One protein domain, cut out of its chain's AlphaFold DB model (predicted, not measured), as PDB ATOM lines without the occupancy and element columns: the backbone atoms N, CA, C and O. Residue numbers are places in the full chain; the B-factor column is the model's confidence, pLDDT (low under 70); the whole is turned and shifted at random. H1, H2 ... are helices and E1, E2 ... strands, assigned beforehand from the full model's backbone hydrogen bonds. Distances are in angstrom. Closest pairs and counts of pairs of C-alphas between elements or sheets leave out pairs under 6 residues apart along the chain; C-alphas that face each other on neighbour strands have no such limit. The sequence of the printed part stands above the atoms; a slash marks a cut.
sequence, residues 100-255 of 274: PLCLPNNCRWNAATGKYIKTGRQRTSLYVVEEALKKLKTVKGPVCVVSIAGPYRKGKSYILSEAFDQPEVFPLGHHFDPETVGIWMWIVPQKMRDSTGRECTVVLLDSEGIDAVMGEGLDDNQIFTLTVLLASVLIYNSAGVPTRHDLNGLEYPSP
ATOM      1  N   PRO A 100      50.376 -21.299  24.500       93.69
ATOM      2  CA  PRO A 100      51.223 -22.111  25.358       93.69
ATOM      3  C   PRO A 100      51.998 -23.130  24.521       93.69
ATOM      4  O   PRO A 100      51.409 -23.842  23.715       93.69
ATOM      5  N   LEU A 101      53.313 -23.198  24.714       95.50
ATOM      6  CA  LEU A 101      54.179 -24.249  24.180       95.50
ATOM      7  C   LEU A 101      54.072 -25.507  25.038       95.50
ATOM      8  O   LEU A 101      53.882 -26.603  24.514       95.50
ATOM      9  N   CYS A 102      54.156 -25.342  26.356       92.88
ATOM     10  CA  CYS A 102      53.934 -26.417  27.306       92.88
ATOM     11  C   CYS A 102      53.116 -25.930  28.494       92.88
ATOM     12  O   CYS A 102      53.250 -24.786  28.929       92.88
ATOM     13  N   LEU A 103      52.289 -26.820  29.033       92.38
ATOM     14  CA  LEU A 103      51.484 -26.570  30.221       92.38
ATOM     15  C   LEU A 103      51.683 -27.696  31.240       92.38
ATOM     16  O   LEU A 103      51.926 -28.840  30.853       92.38
ATOM     17  N   PRO A 104      51.511 -27.407  32.536       90.94
ATOM     18  CA  PRO A 104      51.326 -28.424  33.558       90.94
ATOM     19  C   PRO A 104      50.159 -29.360  33.240       90.94
ATOM     20  O   PRO A 104      49.115 -28.930  32.753       90.94
ATOM     21  N   ASN A 105      50.294 -30.639  33.576       89.44
ATOM     22  CA  ASN A 105      49.280 -31.678  33.367       89.44
ATOM     23  C   ASN A 105      47.951 -31.435  34.104       89.44
ATOM     24  O   ASN A 105      46.934 -32.046  33.769       89.44
ATOM     25  N   ASN A 106      47.936 -30.530  35.083       88.38
ATOM     26  CA  ASN A 106      46.716 -30.069  35.732       88.38
ATOM     27  C   ASN A 106      46.014 -28.921  34.980       88.38
ATOM     28  O   ASN A 106      44.952 -28.482  35.424       88.38
ATOM     29  N   CYS A 107      46.536 -28.481  33.836       90.75
ATOM     30  CA  CYS A 107      45.939 -27.487  32.952       90.75
ATOM     31  C   CYS A 107      45.513 -28.121  31.619       90.75
ATOM     32  O   CYS A 107      46.197 -28.990  31.085       90.75
ATOM     33  N   ARG A 108      44.397 -27.683  31.032       91.00
ATOM     34  CA  ARG A 108      43.955 -28.117  29.692       91.00
ATOM     35  C   ARG A 108      43.799 -26.926  28.764       91.00
ATOM     36  O   ARG A 108      43.001 -26.043  29.059       91.00
ATOM     37  N   TRP A 109      44.536 -26.928  27.656       92.25
ATOM     38  CA  TRP A 109      44.416 -25.923  26.601       92.25
ATOM     39  C   TRP A 109      43.160 -26.140  25.752       92.25
ATOM     40  O   TRP A 109      42.856 -27.266  25.356       92.25
ATOM     41  N   ASN A 110      42.452 -25.056  25.443       89.06
ATOM     42  CA  ASN A 110      41.378 -25.036  24.464       89.06
ATOM     43  C   ASN A 110      41.765 -24.113  23.303       89.06
ATOM     44  O   ASN A 110      41.714 -22.887  23.406       89.06
ATOM     45  N   ALA A 111      42.117 -24.725  22.172       85.75
ATOM     46  CA  ALA A 111      42.536 -24.012  20.973       85.75
ATOM     47  C   ALA A 111      41.426 -23.156  20.340       85.75
ATOM     48  O   ALA A 111      41.734 -22.162  19.691       85.75
ATOM     49  N   ALA A 112      40.152 -23.515  20.533       83.19
ATOM     50  CA  ALA A 112      39.030 -22.756  19.986       83.19
ATOM     51  C   ALA A 112      38.787 -21.451  20.756       83.19
ATOM     52  O   ALA A 112      38.358 -20.464  20.169       83.19
ATOM     53  N   THR A 113      39.059 -21.439  22.064       83.50
ATOM     54  CA  THR A 113      38.839 -20.258  22.914       83.50
ATOM     55  C   THR A 113      40.111 -19.468  23.200       83.50
ATOM     56  O   THR A 113      40.016 -18.348  23.701       83.50
ATOM     57  N   GLY A 114      41.291 -20.034  22.924       81.69
ATOM     58  CA  GLY A 114      42.575 -19.421  23.266       81.69
ATOM     59  C   GLY A 114      42.827 -19.348  24.776       81.69
ATOM     60  O   GLY A 114      43.594 -18.506  25.235       81.69
ATOM     61  N   LYS A 115      42.151 -20.191  25.565       83.81
ATOM     62  CA  LYS A 115      42.242 -20.212  27.030       83.81
ATOM     63  C   LYS A 115      42.591 -21.606  27.523       83.81
ATOM     64  O   LYS A 115      42.230 -22.603  26.899       83.81
ATOM     65  N   TYR A 116      43.237 -21.682  28.681       85.88
ATOM     66  CA  TYR A 116      43.388 -22.932  29.419       85.88
ATOM     67  C   TYR A 116      42.467 -22.957  30.644       85.88
ATOM     68  O   TYR A 116      42.043 -21.915  31.138       85.88
ATOM     69  N   ILE A 117      42.161 -24.157  31.135       87.31
ATOM     70  CA  ILE A 117      41.425 -24.371  32.388       87.31
ATOM     71  C   ILE A 117      42.268 -25.186  33.371       87.31
ATOM     72  O   ILE A 117      42.949 -26.129  32.961       87.31
ATOM     73  N   LYS A 118      42.203 -24.855  34.666       86.56
ATOM     74  CA  LYS A 118      42.772 -25.678  35.744       86.56
ATOM     75  C   LYS A 118      41.797 -26.818  36.064       86.56
ATOM     76  O   LYS A 118      40.600 -26.604  36.208       86.56
ATOM     77  N   THR A 119      42.308 -28.040  36.156       84.69
ATOM     78  CA  THR A 119      41.511 -29.270  36.341       84.69
ATOM     79  C   THR A 119      41.366 -29.696  37.805       84.69
ATOM     80  O   THR A 119      40.749 -30.721  38.075       84.69
ATOM     81  N   GLY A 120      41.968 -28.954  38.744       78.88
ATOM     82  CA  GLY A 120      41.982 -29.276  40.178       78.88
ATOM     83  C   GLY A 120      42.891 -30.449  40.568       78.88
ATOM     84  O   GLY A 120      42.993 -30.777  41.744       78.88
ATOM     85  N   ARG A 121      43.559 -31.088  39.598       83.75
ATOM     86  CA  ARG A 121      44.535 -32.158  39.843       83.75
ATOM     87  C   ARG A 121      45.861 -31.592  40.357       83.75
ATOM     88  O   ARG A 121      46.197 -30.435  40.095       83.75
ATOM     89  N   GLN A 122      46.637 -32.436  41.032       83.06
ATOM     90  CA  GLN A 122      48.015 -32.115  41.392       83.06
ATOM     91  C   GLN A 122      48.868 -31.955  40.124       83.06
ATOM     92  O   GLN A 122      48.704 -32.709  39.161       83.06
ATOM     93  N   ARG A 123      49.759 -30.958  40.122       86.50
ATOM     94  CA  ARG A 123      50.801 -30.812  39.104       86.50
ATOM     95  C   ARG A 123      51.860 -31.880  39.349       86.50
ATOM     96  O   ARG A 123      52.334 -32.019  40.466       86.50
ATOM     97  N   THR A 124      52.170 -32.664  38.324       84.19
ATOM     98  CA  THR A 124      53.204 -33.713  38.411       84.19
ATOM     99  C   THR A 124      54.053 -33.824  37.148       84.19
ATOM    100  O   THR A 124      55.034 -34.560  37.130       84.19
ATOM    101  N   SER A 125      53.643 -33.186  36.050       86.50
ATOM    102  CA  SER A 125      54.388 -33.195  34.794       86.50
ATOM    103  C   SER A 125      53.995 -32.025  33.899       86.50
ATOM    104  O   SER A 125      52.955 -31.391  34.095       86.50
ATOM    105  N   LEU A 126      54.814 -31.772  32.879       89.38
ATOM    106  CA  LEU A 126      54.504 -30.879  31.768       89.38
ATOM    107  C   LEU A 126      54.074 -31.700  30.546       89.38
ATOM    108  O   LEU A 126      54.566 -32.807  30.323       89.38
ATOM    109  N   TYR A 127      53.185 -31.147  29.729       93.12
ATOM    110  CA  TYR A 127      52.893 -31.660  28.392       93.12
ATOM    111  C   TYR A 127      53.026 -30.551  27.355       93.12
ATOM    112  O   TYR A 127      52.833 -29.369  27.647       93.12
ATOM    113  N   VAL A 128      53.352 -30.950  26.131       95.44
ATOM    114  CA  VAL A 128      53.494 -30.039  24.998       95.44
ATOM    115  C   VAL A 128      52.138 -29.835  24.328       95.44
ATOM    116  O   VAL A 128      51.377 -30.781  24.135       95.44
ATOM    117  N   VAL A 129      51.836 -28.595  23.960       95.69
ATOM    118  CA  VAL A 129      50.606 -28.244  23.246       95.69
ATOM    119  C   VAL A 129      50.811 -28.464  21.746       95.69
ATOM    120  O   VAL A 129      51.640 -27.817  21.102       95.69
ATOM    121  N   GLU A 130      50.035 -29.375  21.164       94.12
ATOM    122  CA  GLU A 130      50.182 -29.795  19.763       94.12
ATOM    123  C   GLU A 130      49.992 -28.649  18.761       94.12
ATOM    124  O   GLU A 130      50.664 -28.586  17.730       94.12
ATOM    125  N   GLU A 131      49.104 -27.700  19.044       93.56
ATOM    126  CA  GLU A 131      48.906 -26.519  18.205       93.56
ATOM    127  C   GLU A 131      50.154 -25.628  18.139       93.56
ATOM    128  O   GLU A 131      50.452 -25.069  17.077       93.56
ATOM    129  N   ALA A 132      50.913 -25.529  19.234       94.75
ATOM    130  CA  ALA A 132      52.177 -24.800  19.253       94.75
ATOM    131  C   ALA A 132      53.224 -25.512  18.387       94.75
ATOM    132  O   ALA A 132      53.877 -24.871  17.560       94.75
ATOM    133  N   LEU A 133      53.308 -26.846  18.473       94.38
ATOM    134  CA  LEU A 133      54.182 -27.642  17.603       94.38
ATOM    135  C   LEU A 133      53.817 -27.504  16.127       94.38
ATOM    136  O   LEU A 133      54.704 -27.380  15.281       94.38
ATOM    137  N   LYS A 134      52.522 -27.504  15.793       95.31
ATOM    138  CA  LYS A 134      52.062 -27.276  14.417       95.31
ATOM    139  C   LYS A 134      52.534 -25.918  13.904       95.31
ATOM    140  O   LYS A 134      53.074 -25.868  12.803       95.31
ATOM    141  N   LYS A 135      52.406 -24.847  14.698       93.75
ATOM    142  CA  LYS A 135      52.915 -23.509  14.344       93.75
ATOM    143  C   LYS A 135      54.433 -23.513  14.153       93.75
ATOM    144  O   LYS A 135      54.904 -23.044  13.120       93.75
ATOM    145  N   LEU A 136      55.191 -24.114  15.069       93.81
ATOM    146  CA  LEU A 136      56.650 -24.226  14.949       93.81
ATOM    147  C   LEU A 136      57.087 -24.977  13.685       93.81
ATOM    148  O   LEU A 136      57.998 -24.531  12.997       93.81
ATOM    149  N   LYS A 137      56.396 -26.061  13.306       94.50
ATOM    150  CA  LYS A 137      56.695 -26.829  12.079       94.50
ATOM    151  C   LYS A 137      56.534 -26.015  10.783       94.50
ATOM    152  O   LYS A 137      57.108 -26.385   9.751       94.50
ATOM    153  N   THR A 138      55.768 -24.920  10.817       93.88
ATOM    154  CA  THR A 138      55.633 -24.001   9.671       93.88
ATOM    155  C   THR A 138      56.838 -23.080   9.502       93.88
ATOM    156  O   THR A 138      57.089 -22.613   8.392       93.88
ATOM    157  N   VAL A 139      57.617 -22.855  10.564       92.19
ATOM    158  CA  VAL A 139      58.799 -21.994  10.524       92.19
ATOM    159  C   VAL A 139      59.881 -22.659   9.676       92.19
ATOM    160  O   VAL A 139      60.225 -23.825   9.866       92.19
ATOM    161  N   LYS A 140      60.413 -21.906   8.710       89.88
ATOM    162  CA  LYS A 140      61.521 -22.318   7.842       89.88
ATOM    163  C   LYS A 140      62.724 -21.404   8.046       89.88
ATOM    164  O   LYS A 140      62.564 -20.189   8.213       89.88
ATOM    165  N   GLY A 141      63.910 -22.000   7.950       90.00
ATOM    166  CA  GLY A 141      65.190 -21.317   8.113       90.00
ATOM    167  C   GLY A 141      65.655 -21.234   9.572       90.00
ATOM    168  O   GLY A 141      65.096 -21.917  10.432       90.00
ATOM    169  N   PRO A 142      66.690 -20.421   9.845       89.44
ATOM    170  CA  PRO A 142      67.237 -20.242  11.185       89.44
ATOM    171  C   PRO A 142      66.207 -19.674  12.166       89.44
ATOM    172  O   PRO A 142      65.424 -18.785  11.814       89.44
ATOM    173  N   VAL A 143      66.247 -20.158  13.406       90.69
ATOM    174  CA  VAL A 143      65.398 -19.697  14.510       90.69
ATOM    175  C   VAL A 143      66.284 -19.152  15.622       90.69
ATOM    176  O   VAL A 143      67.282 -19.774  15.971       90.69
ATOM    177  N   CYS A 144      65.917 -17.995  16.164       90.44
ATOM    178  CA  CYS A 144      66.497 -17.425  17.373       90.44
ATOM    179  C   CYS A 144      65.425 -17.435  18.462       90.44
ATOM    180  O   CYS A 144      64.381 -16.798  18.306       90.44
ATOM    181  N   VAL A 145      65.661 -18.184  19.536       93.06
ATOM    182  CA  VAL A 145      64.722 -18.275  20.657       93.06
ATOM    183  C   VAL A 145      65.152 -17.294  21.739       93.06
ATOM    184  O   VAL A 145      66.264 -17.392  22.256       93.06
ATOM    185  N   VAL A 146      64.282 -16.351  22.077       92.25
ATOM    186  CA  VAL A 146      64.506 -15.378  23.146       92.25
ATOM    187  C   VAL A 146      63.542 -15.695  24.272       92.25
ATOM    188  O   VAL A 146      62.331 -15.583  24.108       92.25
ATOM    189  N   SER A 147      64.084 -16.107  25.406       91.62
ATOM    190  CA  SER A 147      63.301 -16.575  26.540       91.62
ATOM    191  C   SER A 147      63.466 -15.632  27.719       91.62
ATOM    192  O   SER A 147      64.564 -15.128  27.941       91.62
ATOM    193  N   ILE A 148      62.412 -15.425  28.505       88.50
ATOM    194  CA  ILE A 148      62.491 -14.704  29.779       88.50
ATOM    195  C   ILE A 148      62.150 -15.631  30.941       88.50
ATOM    196  O   ILE A 148      61.192 -16.397  30.870       88.50
ATOM    197  N   ALA A 149      62.935 -15.540  32.009       86.88
ATOM    198  CA  ALA A 149      62.742 -16.276  33.251       86.88
ATOM    199  C   ALA A 149      62.998 -15.372  34.464       86.88
ATOM    200  O   ALA A 149      63.523 -14.268  34.325       86.88
ATOM    201  N   GLY A 150      62.599 -15.819  35.653       81.56
ATOM    202  CA  GLY A 150      62.794 -15.080  36.904       81.56
ATOM    203  C   GLY A 150      61.562 -15.090  37.811       81.56
ATOM    204  O   GLY A 150      60.541 -15.705  37.466       81.56
ATOM    205  N   PRO A 151      61.616 -14.397  38.962       76.06
ATOM    206  CA  PRO A 151      60.624 -14.535  40.015       76.06
ATOM    207  C   PRO A 151      59.187 -14.217  39.587       76.06
ATOM    208  O   PRO A 151      58.919 -13.501  38.607       76.06
ATOM    209  N   TYR A 152      58.230 -14.763  40.337       74.75
ATOM    210  CA  TYR A 152      56.810 -14.473  40.143       74.75
ATOM    211  C   TYR A 152      56.496 -12.972  40.255       74.75
ATOM    212  O   TYR A 152      57.056 -12.245  41.074       74.75
ATOM    213  N   ARG A 153      55.550 -12.517  39.416       70.06
ATOM    214  CA  ARG A 153      54.955 -11.164  39.452       70.06
ATOM    215  C   ARG A 153      55.948 -10.002  39.288       70.06
ATOM    216  O   ARG A 153      55.741  -8.921  39.830       70.06
ATOM    217  N   LYS A 154      57.011 -10.199  38.501       74.12
ATOM    218  CA  LYS A 154      58.015  -9.162  38.183       74.12
ATOM    219  C   LYS A 154      57.908  -8.571  36.772       74.12
ATOM    220  O   LYS A 154      58.864  -7.992  36.280       74.12
ATOM    221  N   GLY A 155      56.764  -8.718  36.099       78.06
ATOM    222  CA  GLY A 155      56.540  -8.082  34.790       78.06
ATOM    223  C   GLY A 155      57.302  -8.715  33.620       78.06
ATOM    224  O   GLY A 155      57.552  -8.038  32.632       78.06
ATOM    225  N   LYS A 156      57.655 -10.007  33.703       85.25
ATOM    226  CA  LYS A 156      58.364 -10.740  32.633       85.25
ATOM    227  C   LYS A 156      57.675 -10.612  31.269       85.25
ATOM    228  O   LYS A 156      58.277 -10.129  30.316       85.25
ATOM    229  N   SER A 157      56.390 -10.950  31.212       83.56
ATOM    230  CA  SER A 157      55.583 -10.880  29.993       83.56
ATOM    231  C   SER A 157      55.584  -9.479  29.377       83.56
ATOM    232  O   SER A 157      55.663  -9.346  28.162       83.56
ATOM    233  N   TYR A 158      55.555  -8.439  30.219       81.81
ATOM    234  CA  TYR A 158      55.634  -7.046  29.784       81.81
ATOM    235  C   TYR A 158      57.010  -6.725  29.189       81.81
ATOM    236  O   TYR A 158      57.081  -6.320  28.036       81.81
ATOM    237  N   ILE A 159      58.099  -6.999  29.915       82.31
ATOM    238  CA  ILE A 159      59.475  -6.755  29.443       82.31
ATOM    239  C   ILE A 159      59.719  -7.433  28.092       82.31
ATOM    240  O   ILE A 159      60.257  -6.814  27.176       82.31
ATOM    241  N   LEU A 160      59.316  -8.700  27.958       85.81
ATOM    242  CA  LEU A 160      59.525  -9.457  26.728       85.81
ATOM    243  C   LEU A 160      58.675  -8.921  25.566       85.81
ATOM    244  O   LEU A 160      59.164  -8.860  24.443       85.81
ATOM    245  N   SER A 161      57.428  -8.516  25.819       84.06
ATOM    246  CA  SER A 161      56.575  -7.871  24.813       84.06
ATOM    247  C   SER A 161      57.150  -6.538  24.334       84.06
ATOM    248  O   SER A 161      57.276  -6.323  23.128       84.06
ATOM    249  N   GLU A 162      57.526  -5.663  25.265       82.38
ATOM    250  CA  GLU A 162      58.041  -4.324  24.966       82.38
ATOM    251  C   GLU A 162      59.384  -4.377  24.231       82.38
ATOM    252  O   GLU A 162      59.584  -3.667  23.248       82.38
ATOM    253  N   ALA A 163      60.290  -5.281  24.627       79.19
ATOM    254  CA  ALA A 163      61.603  -5.425  23.995       79.19
ATOM    255  C   ALA A 163      61.538  -5.766  22.492       79.19
ATOM    256  O   ALA A 163      62.506  -5.533  21.764       79.19
ATOM    257  N   PHE A 164      60.411  -6.310  22.025       82.50
ATOM    258  CA  PHE A 164      60.192  -6.714  20.635       82.50
ATOM    259  C   PHE A 164      59.092  -5.912  19.924       82.50
ATOM    260  O   PHE A 164      58.693  -6.295  18.821       82.50
ATOM    261  N   ASP A 165      58.607  -4.818  20.526       81.00
ATOM    262  CA  ASP A 165      57.489  -4.014  20.002       81.00
ATOM    263  C   ASP A 165      56.265  -4.892  19.668       81.00
ATOM    264  O   ASP A 165      55.649  -4.818  18.604       81.00
ATOM    265  N   GLN A 166      55.962  -5.827  20.575       79.12
ATOM    266  CA  GLN A 166      54.821  -6.739  20.507       79.12
ATOM    267  C   GLN A 166      53.873  -6.464  21.688       79.12
ATOM    268  O   GLN A 166      53.725  -7.322  22.572       79.12
ATOM    269  N   PRO A 167      53.240  -5.276  21.755       73.50
ATOM    270  CA  PRO A 167      52.334  -4.957  22.849       73.50
ATOM    271  C   PRO A 167      51.145  -5.928  22.846       73.50
ATOM    272  O   PRO A 167      50.655  -6.330  21.792       73.50
ATOM    273  N   GLU A 168      50.685  -6.307  24.038       72.06
ATOM    274  CA  GLU A 168      49.488  -7.140  24.256       72.06
ATOM    275  C   GLU A 168      49.553  -8.591  23.715       72.06
ATOM    276  O   GLU A 168      48.537  -9.287  23.735       72.06
ATOM    277  N   VAL A 169      50.717  -9.099  23.268       81.38
ATOM    278  CA  VAL A 169      50.806 -10.490  22.757       81.38
ATOM    279  C   VAL A 169      50.824 -11.543  23.858       81.38
ATOM    280  O   VAL A 169      50.281 -12.633  23.664       81.38
ATOM    281  N   PHE A 170      51.421 -11.242  25.010       82.00
ATOM    282  CA  PHE A 170      51.323 -12.093  26.190       82.00
ATOM    283  C   PHE A 170      50.178 -11.593  27.073       82.00
ATOM    284  O   PHE A 170      50.036 -10.383  27.261       82.00
ATOM    285  N   PRO A 171      49.337 -12.493  27.613       65.88
ATOM    286  CA  PRO A 171      48.200 -12.095  28.428       65.88
ATOM    287  C   PRO A 171      48.670 -11.388  29.709       65.88
ATOM    288  O   PRO A 171      49.145 -12.018  30.650       65.88
ATOM    289  N   LEU A 172      48.495 -10.067  29.754       62.34
ATOM    290  CA  LEU A 172      48.672  -9.256  30.956       62.34
ATOM    291  C   LEU A 172      47.340  -9.253  31.718       62.34
ATOM    292  O   LEU A 172      46.319  -8.781  31.222       62.34
ATOM    293  N   GLY A 173      47.305  -9.835  32.912       53.16
ATOM    294  CA  GLY A 173      46.085  -9.881  33.723       53.16
ATOM    295  C   GLY A 173      45.733  -8.489  34.244       53.16
ATOM    296  O   GLY A 173      46.592  -7.762  34.735       53.16
ATOM    297  N   HIS A 174      44.460  -8.105  34.139       42.88
ATOM    298  CA  HIS A 174      44.038  -6.737  34.441       42.88
ATOM    299  C   HIS A 174      43.773  -6.445  35.927       42.88
ATOM    300  O   HIS A 174      43.744  -5.275  36.283       42.88
ATOM    301  N   HIS A 175      43.584  -7.430  36.807       37.16
ATOM    302  CA  HIS A 175      43.341  -7.210  38.242       37.16
ATOM    303  C   HIS A 175      43.780  -8.456  39.020       37.16
ATOM    304  O   HIS A 175      43.242  -9.520  38.744       37.16
ATOM    305  N   PHE A 176      44.733  -8.320  39.953       36.94
ATOM    306  CA  PHE A 176      45.190  -9.287  40.980       36.94
ATOM    307  C   PHE A 176      45.493 -10.756  40.607       36.94
ATOM    308  O   PHE A 176      46.041 -11.457  41.452       36.94
ATOM    309  N   ASP A 177      45.244 -11.205  39.377       43.91
ATOM    310  CA  ASP A 177      45.563 -12.557  38.918       43.91
ATOM    311  C   ASP A 177      46.077 -12.568  37.458       43.91
ATOM    312  O   ASP A 177      45.320 -12.753  36.498       43.91
ATOM    313  N   PRO A 178      47.378 -12.291  37.259       50.78
ATOM    314  CA  PRO A 178      48.142 -12.821  36.139       50.78
ATOM    315  C   PRO A 178      49.283 -13.711  36.618       50.78
ATOM    316  O   PRO A 178      50.307 -13.233  37.115       50.78
ATOM    317  N   GLU A 179      49.134 -15.005  36.377       66.12
ATOM    318  CA  GLU A 179      50.205 -15.983  36.500       66.12
ATOM    319  C   GLU A 179      50.343 -16.675  35.143       66.12
ATOM    320  O   GLU A 179      49.449 -17.405  34.701       66.12
ATOM    321  N   THR A 180      51.445 -16.392  34.439       73.00
ATOM    322  CA  THR A 180      51.873 -17.212  33.303       73.00
ATOM    323  C   THR A 180      52.048 -18.625  33.836       73.00
ATOM    324  O   THR A 180      52.842 -18.834  34.745       73.00
ATOM    325  N   VAL A 181      51.281 -19.575  33.308       86.75
ATOM    326  CA  VAL A 181      51.383 -20.991  33.676       86.75
ATOM    327  C   VAL A 181      52.030 -21.743  32.523       86.75
ATOM    328  O   VAL A 181      51.564 -21.630  31.386       86.75
ATOM    329  N   GLY A 182      53.072 -22.521  32.806       90.50
ATOM    330  CA  GLY A 182      53.872 -23.214  31.801       90.50
ATOM    331  C   GLY A 182      54.839 -22.297  31.044       90.50
ATOM    332  O   GLY A 182      55.377 -21.341  31.594       90.50
ATOM    333  N   ILE A 183      55.072 -22.598  29.764       93.19
ATOM    334  CA  ILE A 183      55.882 -21.767  28.859       93.19
ATOM    335  C   ILE A 183      54.991 -21.330  27.707       93.19
ATOM    336  O   ILE A 183      54.407 -22.168  27.018       93.19
ATOM    337  N   TRP A 184      54.904 -20.026  27.486       94.12
ATOM    338  CA  TRP A 184      54.133 -19.409  26.414       94.12
ATOM    339  C   TRP A 184      55.039 -18.988  25.280       94.12
ATOM    340  O   TRP A 184      56.163 -18.561  25.503       94.12
ATOM    341  N   MET A 185      54.544 -19.110  24.054       94.94
ATOM    342  CA  MET A 185      55.312 -18.880  22.844       94.94
ATOM    343  C   MET A 185      54.621 -17.880  21.925       94.94
ATOM    344  O   MET A 185      53.433 -18.002  21.609       94.94
ATOM    345  N   TRP A 186      55.419 -16.954  21.405       94.31
ATOM    346  CA  TRP A 186      55.049 -16.059  20.320       94.31
ATOM    347  C   TRP A 186      56.071 -16.144  19.187       94.31
ATOM    348  O   TRP A 186      57.271 -16.029  19.412       94.31
ATOM    349  N   ILE A 187      55.605 -16.347  17.954       93.12
ATOM    350  CA  ILE A 187      56.465 -16.273  16.768       93.12
ATOM    351  C   ILE A 187      56.355 -14.849  16.241       93.12
ATOM    352  O   ILE A 187      55.279 -14.453  15.789       93.12
ATOM    353  N   VAL A 188      57.456 -14.099  16.278       90.00
ATOM    354  CA  VAL A 188      57.478 -12.720  15.782       90.00
ATOM    355  C   VAL A 188      57.167 -12.739  14.277       90.00
ATOM    356  O   VAL A 188      57.840 -13.461  13.530       90.00
ATOM    357  N   PRO A 189      56.147 -11.995  13.800       86.31
ATOM    358  CA  PRO A 189      55.734 -12.044  12.394       86.31
ATOM    359  C   PRO A 189      56.830 -11.611  11.411       86.31
ATOM    360  O   PRO A 189      56.864 -12.071  10.268       86.31
ATOM    361  N   GLN A 190      57.711 -10.712  11.842       82.44
ATOM    362  CA  GLN A 190      58.795 -10.157  11.046       82.44
ATOM    363  C   GLN A 190      60.058 -11.021  11.154       82.44
ATOM    364  O   GLN A 190      60.448 -11.474  12.230       82.44
ATOM    365  N   LYS A 191      60.737 -11.219  10.019       81.38
ATOM    366  CA  LYS A 191      62.080 -11.807   9.994       81.38
ATOM    367  C   LYS A 191      63.086 -10.795  10.535       81.38
ATOM    368  O   LYS A 191      63.076  -9.633  10.136       81.38
ATOM    369  N   MET A 192      63.978 -11.260  11.398       79.81
ATOM    370  CA  MET A 192      65.085 -10.470  11.932       79.81
ATOM    371  C   MET A 192      66.370 -10.841  11.206       79.81
ATOM    372  O   MET A 192      66.449 -11.904  10.598       79.81
ATOM    373  N   ARG A 193      67.375  -9.967  11.227       77.31
ATOM    374  CA  ARG A 193      68.694 -10.263  10.655       77.31
ATOM    375  C   ARG A 193      69.720 -10.387  11.767       77.31
ATOM    376  O   ARG A 193      69.690  -9.595  12.700       77.31
ATOM    377  N   ASP A 194      70.601 -11.375  11.674       72.44
ATOM    378  CA  ASP A 194      71.738 -11.492  12.584       72.44
ATOM    379  C   ASP A 194      72.852 -10.484  12.226       72.44
ATOM    380  O   ASP A 194      72.748  -9.716  11.260       72.44
ATOM    381  N   SER A 195      73.940 -10.486  13.001       68.50
ATOM    382  CA  SER A 195      75.118  -9.636  12.766       68.50
ATOM    383  C   SER A 195      75.809  -9.895  11.421       68.50
ATOM    384  O   SER A 195      76.542  -9.039  10.935       68.50
ATOM    385  N   THR A 196      75.546 -11.044  10.792       75.56
ATOM    386  CA  THR A 196      76.066 -11.428   9.472       75.56
ATOM    387  C   THR A 196      75.105 -11.079   8.330       75.56
ATOM    388  O   THR A 196      75.403 -11.330   7.165       75.56
ATOM    389  N   GLY A 197      73.943 -10.494   8.643       77.31
ATOM    390  CA  GLY A 197      72.914 -10.120   7.676       77.31
ATOM    391  C   GLY A 197      71.976 -11.259   7.263       77.31
ATOM    392  O   GLY A 197      71.104 -11.027   6.416       77.31
ATOM    393  N   ARG A 198      72.105 -12.458   7.850       80.81
ATOM    394  CA  ARG A 198      71.236 -13.613   7.560       80.81
ATOM    395  C   ARG A 198      69.894 -13.459   8.254       80.81
ATOM    396  O   ARG A 198      69.832 -13.052   9.409       80.81
ATOM    397  N   GLU A 199      68.822 -13.817   7.556       86.19
ATOM    398  CA  GLU A 199      67.473 -13.766   8.116       86.19
ATOM    399  C   GLU A 199      67.205 -14.935   9.070       86.19
ATOM    400  O   GLU A 199      67.492 -16.093   8.760       86.19
ATOM    401  N   CYS A 200      66.594 -14.635  10.212       86.88
ATOM    402  CA  CYS A 200      66.129 -15.591  11.202       86.88
ATOM    403  C   CYS A 200      64.693 -15.270  11.641       86.88
ATOM    404  O   CYS A 200      64.232 -14.126  11.601       86.88
ATOM    405  N   THR A 201      63.955 -16.302  12.041       90.88
ATOM    406  CA  THR A 201      62.691 -16.127  12.763       90.88
ATOM    407  C   THR A 201      62.985 -16.006  14.247       90.88
ATOM    408  O   THR A 201      63.690 -16.851  14.794       90.88
ATOM    409  N   VAL A 202      62.412 -14.997  14.900       92.06
ATOM    410  CA  VAL A 202      62.469 -14.881  16.358       92.06
ATOM    411  C   VAL A 202      61.256 -15.561  16.981       92.06
ATOM    412  O   VAL A 202      60.121 -15.358  16.542       92.06
ATOM    413  N   VAL A 203      61.509 -16.371  18.004       94.69
ATOM    414  CA  VAL A 203      60.486 -16.990  18.848       94.69
ATOM    415  C   VAL A 203      60.687 -16.491  20.270       94.69
ATOM    416  O   VAL A 203      61.751 -16.693  20.844       94.69
ATOM    417  N   LEU A 204      59.674 -15.834  20.821       94.12
ATOM    418  CA  LEU A 204      59.667 -15.337  22.191       94.12
ATOM    419  C   LEU A 204      59.065 -16.396  23.110       94.12
ATOM    420  O   LEU A 204      57.980 -16.897  22.804       94.12
ATOM    421  N   LEU A 205      59.741 -16.709  24.216       94.94
ATOM    422  CA  LEU A 205      59.248 -17.611  25.255       94.94
ATOM    423  C   LEU A 205      59.072 -16.873  26.589       94.94
ATOM    424  O   LEU A 205      60.054 -16.441  27.190       94.94
ATOM    425  N   ASP A 206      57.831 -16.770  27.067       92.25
ATOM    426  CA  ASP A 206      57.506 -16.260  28.405       92.25
ATOM    427  C   ASP A 206      57.257 -17.428  29.358       92.25
ATOM    428  O   ASP A 206      56.375 -18.258  29.114       92.25
ATOM    429  N   SER A 207      58.058 -17.529  30.419       89.69
ATOM    430  CA  SER A 207      57.960 -18.624  31.379       89.69
ATOM    431  C   SER A 207      57.098 -18.261  32.584       89.69
ATOM    432  O   SER A 207      57.025 -17.110  33.030       89.69
ATOM    433  N   GLU A 208      56.521 -19.290  33.193       87.31
ATOM    434  CA  GLU A 208      56.064 -19.243  34.577       87.31
ATOM    435  C   GLU A 208      57.176 -18.714  35.499       87.31
ATOM    436  O   GLU A 208      58.373 -18.848  35.217       87.31
ATOM    437  N   GLY A 209      56.774 -18.000  36.554       79.62
ATOM    438  CA  GLY A 209      57.724 -17.485  37.533       79.62
ATOM    439  C   GLY A 209      58.327 -18.584  38.391       79.62
ATOM    440  O   GLY A 209      57.827 -19.697  38.427       79.62
ATOM    441  N   ILE A 210      59.408 -18.248  39.082       72.75
ATOM    442  CA  ILE A 210      60.002 -19.110  40.107       72.75
ATOM    443  C   ILE A 210      59.647 -18.509  41.463       72.75
ATOM    444  O   ILE A 210      59.721 -17.281  41.625       72.75
ATOM    445  N   ASP A 211      59.244 -19.328  42.432       68.50
ATOM    446  CA  ASP A 211      59.024 -18.843  43.790       68.50
ATOM    447  C   ASP A 211      60.361 -18.797  44.532       68.50
ATOM    448  O   ASP A 211      60.854 -19.795  45.048       68.50
ATOM    449  N   ALA A 212      60.980 -17.616  44.567       50.47
ATOM    450  CA  ALA A 212      62.251 -17.410  45.259       50.47
ATOM    451  C   ALA A 212      62.140 -17.566  46.792       50.47
ATOM    452  O   ALA A 212      63.167 -17.616  47.466       50.47
ATOM    453  N   VAL A 213      60.922 -17.606  47.358       42.69
ATOM    454  CA  VAL A 213      60.693 -17.594  48.813       42.69
ATOM    455  C   VAL A 213      60.394 -18.991  49.370       42.69
ATOM    456  O   VAL A 213      60.641 -19.233  50.550       42.69
ATOM    457  N   MET A 214      59.941 -19.932  48.540       41.38
ATOM    458  CA  MET A 214      59.597 -21.296  48.955       41.38
ATOM    459  C   MET A 214      60.406 -22.311  48.143       41.38
ATOM    460  O   MET A 214      59.912 -22.908  47.192       41.38
ATOM    461  N   GLY A 215      61.672 -22.505  48.518       42.00
ATOM    462  CA  GLY A 215      62.621 -23.422  47.870       42.00
ATOM    463  C   GLY A 215      62.297 -24.924  47.973       42.00
ATOM    464  O   GLY A 215      63.219 -25.720  48.109       42.00
ATOM    465  N   GLU A 216      61.025 -25.331  47.913       42.09
ATOM    466  CA  GLU A 216      60.589 -26.733  48.051       42.09
ATOM    467  C   GLU A 216      59.809 -27.294  46.840       42.09
ATOM    468  O   GLU A 216      59.170 -28.341  46.933       42.09
ATOM    469  N   GLY A 217      59.868 -26.659  45.664       48.47
ATOM    470  CA  GLY A 217      59.179 -27.146  44.462       48.47
ATOM    471  C   GLY A 217      60.097 -27.825  43.441       48.47
ATOM    472  O   GLY A 217      60.693 -27.145  42.612       48.47
ATOM    473  N   LEU A 218      60.134 -29.165  43.393       47.94
ATOM    474  CA  LEU A 218      60.734 -29.935  42.276       47.94
ATOM    475  C   LEU A 218      60.182 -29.521  40.887       47.94
ATOM    476  O   LEU A 218      60.850 -29.712  39.870       47.94
ATOM    477  N   ASP A 219      58.978 -28.946  40.851       52.22
ATOM    478  CA  ASP A 219      58.252 -28.554  39.642       52.22
ATOM    479  C   ASP A 219      58.661 -27.185  39.062       52.22
ATOM    480  O   ASP A 219      58.535 -26.987  37.846       52.22
ATOM    481  N   ASP A 220      59.146 -26.252  39.889       55.69
ATOM    482  CA  ASP A 220      59.566 -24.905  39.461       55.69
ATOM    483  C   ASP A 220      60.887 -24.967  38.683       55.69
ATOM    484  O   ASP A 220      61.073 -24.282  37.673       55.69
ATOM    485  N   ASN A 221      61.758 -25.902  39.075       66.75
ATOM    486  CA  ASN A 221      63.011 -26.166  38.379       66.75
ATOM    487  C   ASN A 221      62.775 -26.695  36.957       66.75
ATOM    488  O   ASN A 221      63.517 -26.343  36.050       66.75
ATOM    489  N   GLN A 222      61.726 -27.491  36.715       77.25
ATOM    490  CA  GLN A 222      61.487 -28.073  35.386       77.25
ATOM    491  C   GLN A 222      61.158 -27.018  34.327       77.25
ATOM    492  O   GLN A 222      61.694 -27.083  33.218       77.25
ATOM    493  N   ILE A 223      60.293 -26.049  34.651       84.12
ATOM    494  CA  ILE A 223      59.975 -24.957  33.721       84.12
ATOM    495  C   ILE A 223      61.224 -24.123  33.483       84.12
ATOM    496  O   ILE A 223      61.574 -23.891  32.330       84.12
ATOM    497  N   PHE A 224      61.921 -23.736  34.551       83.31
ATOM    498  CA  PHE A 224      63.123 -22.926  34.433       83.31
ATOM    499  C   PHE A 224      64.207 -23.604  33.586       83.31
ATOM    500  O   PHE A 224      64.676 -23.027  32.605       83.31
ATOM    501  N   THR A 225      64.553 -24.856  33.899       82.00
ATOM    502  CA  THR A 225      65.544 -25.631  33.146       82.00
ATOM    503  C   THR A 225      65.135 -25.772  31.682       82.00
ATOM    504  O   THR A 225      65.963 -25.563  30.798       82.00
ATOM    505  N   LEU A 226      63.863 -26.063  31.387       86.75
ATOM    506  CA  LEU A 226      63.393 -26.145  30.005       86.75
ATOM    507  C   LEU A 226      63.494 -24.789  29.288       86.75
ATOM    508  O   LEU A 226      63.922 -24.739  28.139       86.75
ATOM    509  N   THR A 227      63.156 -23.686  29.960       88.44
ATOM    510  CA  THR A 227      63.303 -22.328  29.421       88.44
ATOM    511  C   THR A 227      64.756 -22.009  29.073       88.44
ATOM    512  O   THR A 227      65.004 -21.473  27.993       88.44
ATOM    513  N   VAL A 228      65.711 -22.379  29.936       85.44
ATOM    514  CA  VAL A 228      67.154 -22.223  29.683       85.44
ATOM    515  C   VAL A 228      67.592 -23.073  28.488       85.44
ATOM    516  O   VAL A 228      68.231 -22.556  27.577       85.44
ATOM    517  N   LEU A 229      67.211 -24.354  28.448       88.06
ATOM    518  CA  LEU A 229      67.598 -25.282  27.375       88.06
ATOM    519  C   LEU A 229      67.051 -24.879  26.000       88.06
ATOM    520  O   LEU A 229      67.687 -25.141  24.981       88.06
ATOM    521  N   LEU A 230      65.868 -24.265  25.958       91.75
ATOM    522  CA  LEU A 230      65.254 -23.794  24.716       91.75
ATOM    523  C   LEU A 230      65.814 -22.442  24.249       91.75
ATOM    524  O   LEU A 230      65.655 -22.103  23.077       91.75
ATOM    525  N   ALA A 231      66.431 -21.658  25.136       88.94
ATOM    526  CA  ALA A 231      66.859 -20.296  24.846       88.94
ATOM    527  C   ALA A 231      68.120 -20.248  23.968       88.94
ATOM    528  O   ALA A 231      69.136 -20.873  24.252       88.94
ATOM    529  N   SER A 232      68.086 -19.415  22.927       88.00
ATOM    530  CA  SER A 232      69.299 -18.873  22.296       88.00
ATOM    531  C   SER A 232      69.791 -17.631  23.043       88.00
ATOM    532  O   SER A 232      70.990 -17.382  23.124       88.00
ATOM    533  N   VAL A 233      68.852 -16.856  23.589       87.06
ATOM    534  CA  VAL A 233      69.087 -15.705  24.464       87.06
ATOM    535  C   VAL A 233      68.157 -15.837  25.662       87.06
ATOM    536  O   VAL A 233      66.946 -15.967  25.485       87.06
ATOM    537  N   LEU A 234      68.713 -15.796  26.871       83.81
ATOM    538  CA  LEU A 234      67.946 -15.808  28.112       83.81
ATOM    539  C   LEU A 234      67.978 -14.421  28.751       83.81
ATOM    540  O   LEU A 234      69.045 -13.890  29.052       83.81
ATOM    541  N   ILE A 235      66.801 -13.859  28.992       85.94
ATOM    542  CA  ILE A 235      66.601 -12.679  29.824       85.94
ATOM    543  C   ILE A 235      66.237 -13.188  31.215       85.94
ATOM    544  O   ILE A 235      65.177 -13.778  31.412       85.94
ATOM    545  N   TYR A 236      67.118 -12.982  32.187       84.56
ATOM    546  CA  TYR A 236      66.804 -13.276  33.580       84.56
ATOM    547  C   TYR A 236      66.355 -11.991  34.278       84.56
ATOM    548  O   TYR A 236      67.139 -11.063  34.456       84.56
ATOM    549  N   ASN A 237      65.078 -11.926  34.641       82.50
ATOM    550  CA  ASN A 237      64.492 -10.799  35.351       82.50
ATOM    551  C   ASN A 237      64.667 -11.003  36.860       82.50
ATOM    552  O   ASN A 237      63.943 -11.803  37.446       82.50
ATOM    553  N   SER A 238      65.623 -10.316  37.487       72.31
ATOM    554  CA  SER A 238      65.891 -10.427  38.926       72.31
ATOM    555  C   SER A 238      65.016  -9.483  39.759       72.31
ATOM    556  O   SER A 238      64.642  -8.388  39.339       72.31
ATOM    557  N   ALA A 239      64.710  -9.879  40.997       59.22
ATOM    558  CA  ALA A 239      64.059  -9.005  41.968       59.22
ATOM    559  C   ALA A 239      65.107  -8.141  42.700       59.22
ATOM    560  O   ALA A 239      65.345  -8.324  43.887       59.22
ATOM    561  N   GLY A 240      65.740  -7.204  41.987       54.97
ATOM    562  CA  GLY A 240      66.819  -6.362  42.523       54.97
ATOM    563  C   GLY A 240      68.205  -6.786  42.033       54.97
ATOM    564  O   GLY A 240      68.322  -7.411  40.978       54.97
ATOM    565  N   VAL A 241      69.259  -6.414  42.767       46.19
ATOM    566  CA  VAL A 241      70.642  -6.789  42.423       46.19
ATOM    567  C   VAL A 241      70.754  -8.317  42.447       46.19
ATOM    568  O   VAL A 241      70.443  -8.896  43.486       46.19
ATOM    569  N   PRO A 242      71.190  -8.970  41.351       49.09
ATOM    570  CA  PRO A 242      71.334 -10.420  41.315       49.09
ATOM    571  C   PRO A 242      72.210 -10.913  42.467       49.09
ATOM    572  O   PRO A 242      73.374 -10.531  42.595       49.09
ATOM    573  N   THR A 243      71.643 -11.752  43.323       47.28
ATOM    574  CA  THR A 243      72.359 -12.418  44.409       47.28
ATOM    575  C   THR A 243      72.791 -13.813  43.965       47.28
ATOM    576  O   THR A 243      72.257 -14.371  43.009       47.28
ATOM    577  N   ARG A 244      73.747 -14.434  44.672       46.34
ATOM    578  CA  ARG A 244      74.126 -15.833  44.387       46.34
ATOM    579  C   ARG A 244      72.925 -16.784  44.458       46.34
ATOM    580  O   ARG A 244      72.858 -17.710  43.667       46.34
ATOM    581  N   HIS A 245      71.940 -16.509  45.316       56.06
ATOM    582  CA  HIS A 245      70.709 -17.298  45.400       56.06
ATOM    583  C   HIS A 245      69.856 -17.240  44.124       56.06
ATOM    584  O   HIS A 245      69.270 -18.255  43.757       56.06
ATOM    585  N   ASP A 246      69.845 -16.111  43.408       50.88
ATOM    586  CA  ASP A 246      69.192 -15.995  42.096       50.88
ATOM    587  C   ASP A 246      69.897 -16.844  41.023       50.88
ATOM    588  O   ASP A 246      69.272 -17.305  40.071       50.88
ATOM    589  N   LEU A 247      71.206 -17.069  41.190       54.03
ATOM    590  CA  LEU A 247      72.029 -17.889  40.299       54.03
ATOM    591  C   LEU A 247      72.011 -19.378  40.664       54.03
ATOM    592  O   LEU A 247      72.297 -20.204  39.805       54.03
ATOM    593  N   ASN A 248      71.623 -19.753  41.884       55.59
ATOM    594  CA  ASN A 248      71.493 -21.165  42.264       55.59
ATOM    595  C   ASN A 248      70.423 -21.887  41.421       55.59
ATOM    596  O   ASN A 248      70.551 -23.077  41.154       55.59
ATOM    597  N   GLY A 249      69.397 -21.172  40.938       50.59
ATOM    598  CA  GLY A 249      68.463 -21.710  39.942       50.59
ATOM    599  C   GLY A 249      69.137 -22.008  38.595       50.59
ATOM    600  O   GLY A 249      68.798 -22.993  37.947       50.59
ATOM    601  N   LEU A 250      70.132 -21.198  38.203       51.66
ATOM    602  CA  LEU A 250      70.957 -21.358  36.991       51.66
ATOM    603  C   LEU A 250      72.047 -22.430  37.127       51.66
ATOM    604  O   LEU A 250      72.522 -22.935  36.113       51.66
ATOM    605  N   GLU A 251      72.434 -22.801  38.349       49.28
ATOM    606  CA  GLU A 251      73.389 -23.888  38.618       49.28
ATOM    607  C   GLU A 251      72.840 -25.264  38.172       49.28
ATOM    608  O   GLU A 251      73.591 -26.213  37.951       49.28
ATOM    609  N   TYR A 252      71.530 -25.360  37.925       45.09
ATOM    610  CA  TYR A 252      70.848 -26.503  37.315       45.09
ATOM    611  C   TYR A 252      70.604 -26.215  35.812       45.09
ATOM    612  O   TYR A 252      69.682 -25.461  35.490       45.09
ATOM    613  N   PRO A 253      71.411 -26.744  34.859       42.38
ATOM    614  CA  PRO A 253      71.966 -28.097  34.791       42.38
ATOM    615  C   PRO A 253      73.500 -28.081  34.637       42.38
ATOM    616  O   PRO A 253      74.036 -28.249  33.542       42.38
ATOM    617  N   SER A 254      74.230 -27.856  35.723       44.00
ATOM    618  CA  SER A 254      75.693 -27.896  35.728       44.00
ATOM    619  C   SER A 254      76.194 -28.741  36.895       44.00
ATOM    620  O   SER A 254      76.596 -28.227  37.937       44.00
ATOM    621  N   PRO A 255      76.251 -30.061  36.689       39.12
ATOM    622  CA  PRO A 255      77.528 -30.718  36.914       39.12
ATOM    623  C   PRO A 255      77.826 -31.658  35.739       39.12
ATOM    624  O   PRO A 255      77.195 -32.696  35.583       39.12
TER     625      PRO A 255
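What this domain is: This is residues 100 to 255 of the 274 residues of the protein "GB1/RHD3-type G domain-containing protein" of Pocillopora damicornis (UniProt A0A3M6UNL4). A strongly twisted, curled sheet of six strands makes the core, with H3 and H1 over one face and H2 over the other. The small hairpin E2 and E3 lies beyond E1 towards one end of the sheet, and the short helix H4 lies beyond the edge strand E8 at the other end. The 156 printed residues hold, in order, E1 E2 E3 E4 H1 E5 H2 E6 E7 H3 E8 H4; the large sheet is mixed, in the order E4 E1 E6 E7 E5 E8, and the class is mixed, helices and strands. The whole is compact, with a radius of gyration of the C-alphas of 15.8 A and spans of 45 by 40 by 35 A.

Where its parts are: In the large sheet, E4 is residues 126 to 128, E1 100 to 104, E6 183 to 193 (25.1 A), E7 199 to 207 (25.6 A), E5 143 to 149 (19.2 A) and E8 233 to 236. E6 bends by 82 degrees at residue 190. E2 is residues 107 to 110 and E3 115 to 118. The helices are H1, 130 to 138 (12.9 A), H2, 156 to 163, H3, 218 to 230 (19.1 A), and H4, 244 to 248. C-alpha 100 is at (51.223, -22.111, 25.358), C-alpha 183 at (55.882, -21.767, 28.859) and C-alpha 248 at (71.493, -21.165, 42.264).

How they stand to each other: E6 and E7 form an antiparallel hairpin, with N 186 and O 204 2.9 A apart, within hydrogen-bond range. E5 is parallel to E7, with N 146 and O 203 at 2.8 A, and to E8, with N 235 and O 147 at 2.8 A. E1 is antiparallel to E6, with N 101 and O 183 at 2.8 A, and to E4, with N 127 and O 103 at 2.9 A. E2 and E3 form an antiparallel hairpin, with N 108 and O 117 at 2.9 A. Helices on both faces make three layers. H3 is over E7 at a height over the sheet of 7.0 A; its closest C-alphas to E7 are Thr 227 and Ser 207, 6.8 A. H2, on the opposite face, has a height of 8.6 A; Ser 157 and Asp 206 of E7 are the closest C-alphas, 5.9 A. H1 is only just over E1, with 3 C-alphas falling on it, at 8.7 A. E7, H3 and E8 form a split strand-helix-strand unit, with E5 between its strands and a right-handed crossover. H4 is not on the sheet. In H1, H2 and H4 every O i to N i+4 pair is within hydrogen-bond range; in H3, 7 of 9.

The domain as a whole: The C-alphas farthest apart, Gly 120 and Thr 196, are 49.2 A apart. The printed part has no cut. The link from H2 to E6 is long, 19 residues. Mean pLDDT of the printed part is 77.6; residues 171 to 179, 195, 211 to 221 and 239 to 255 are under 70.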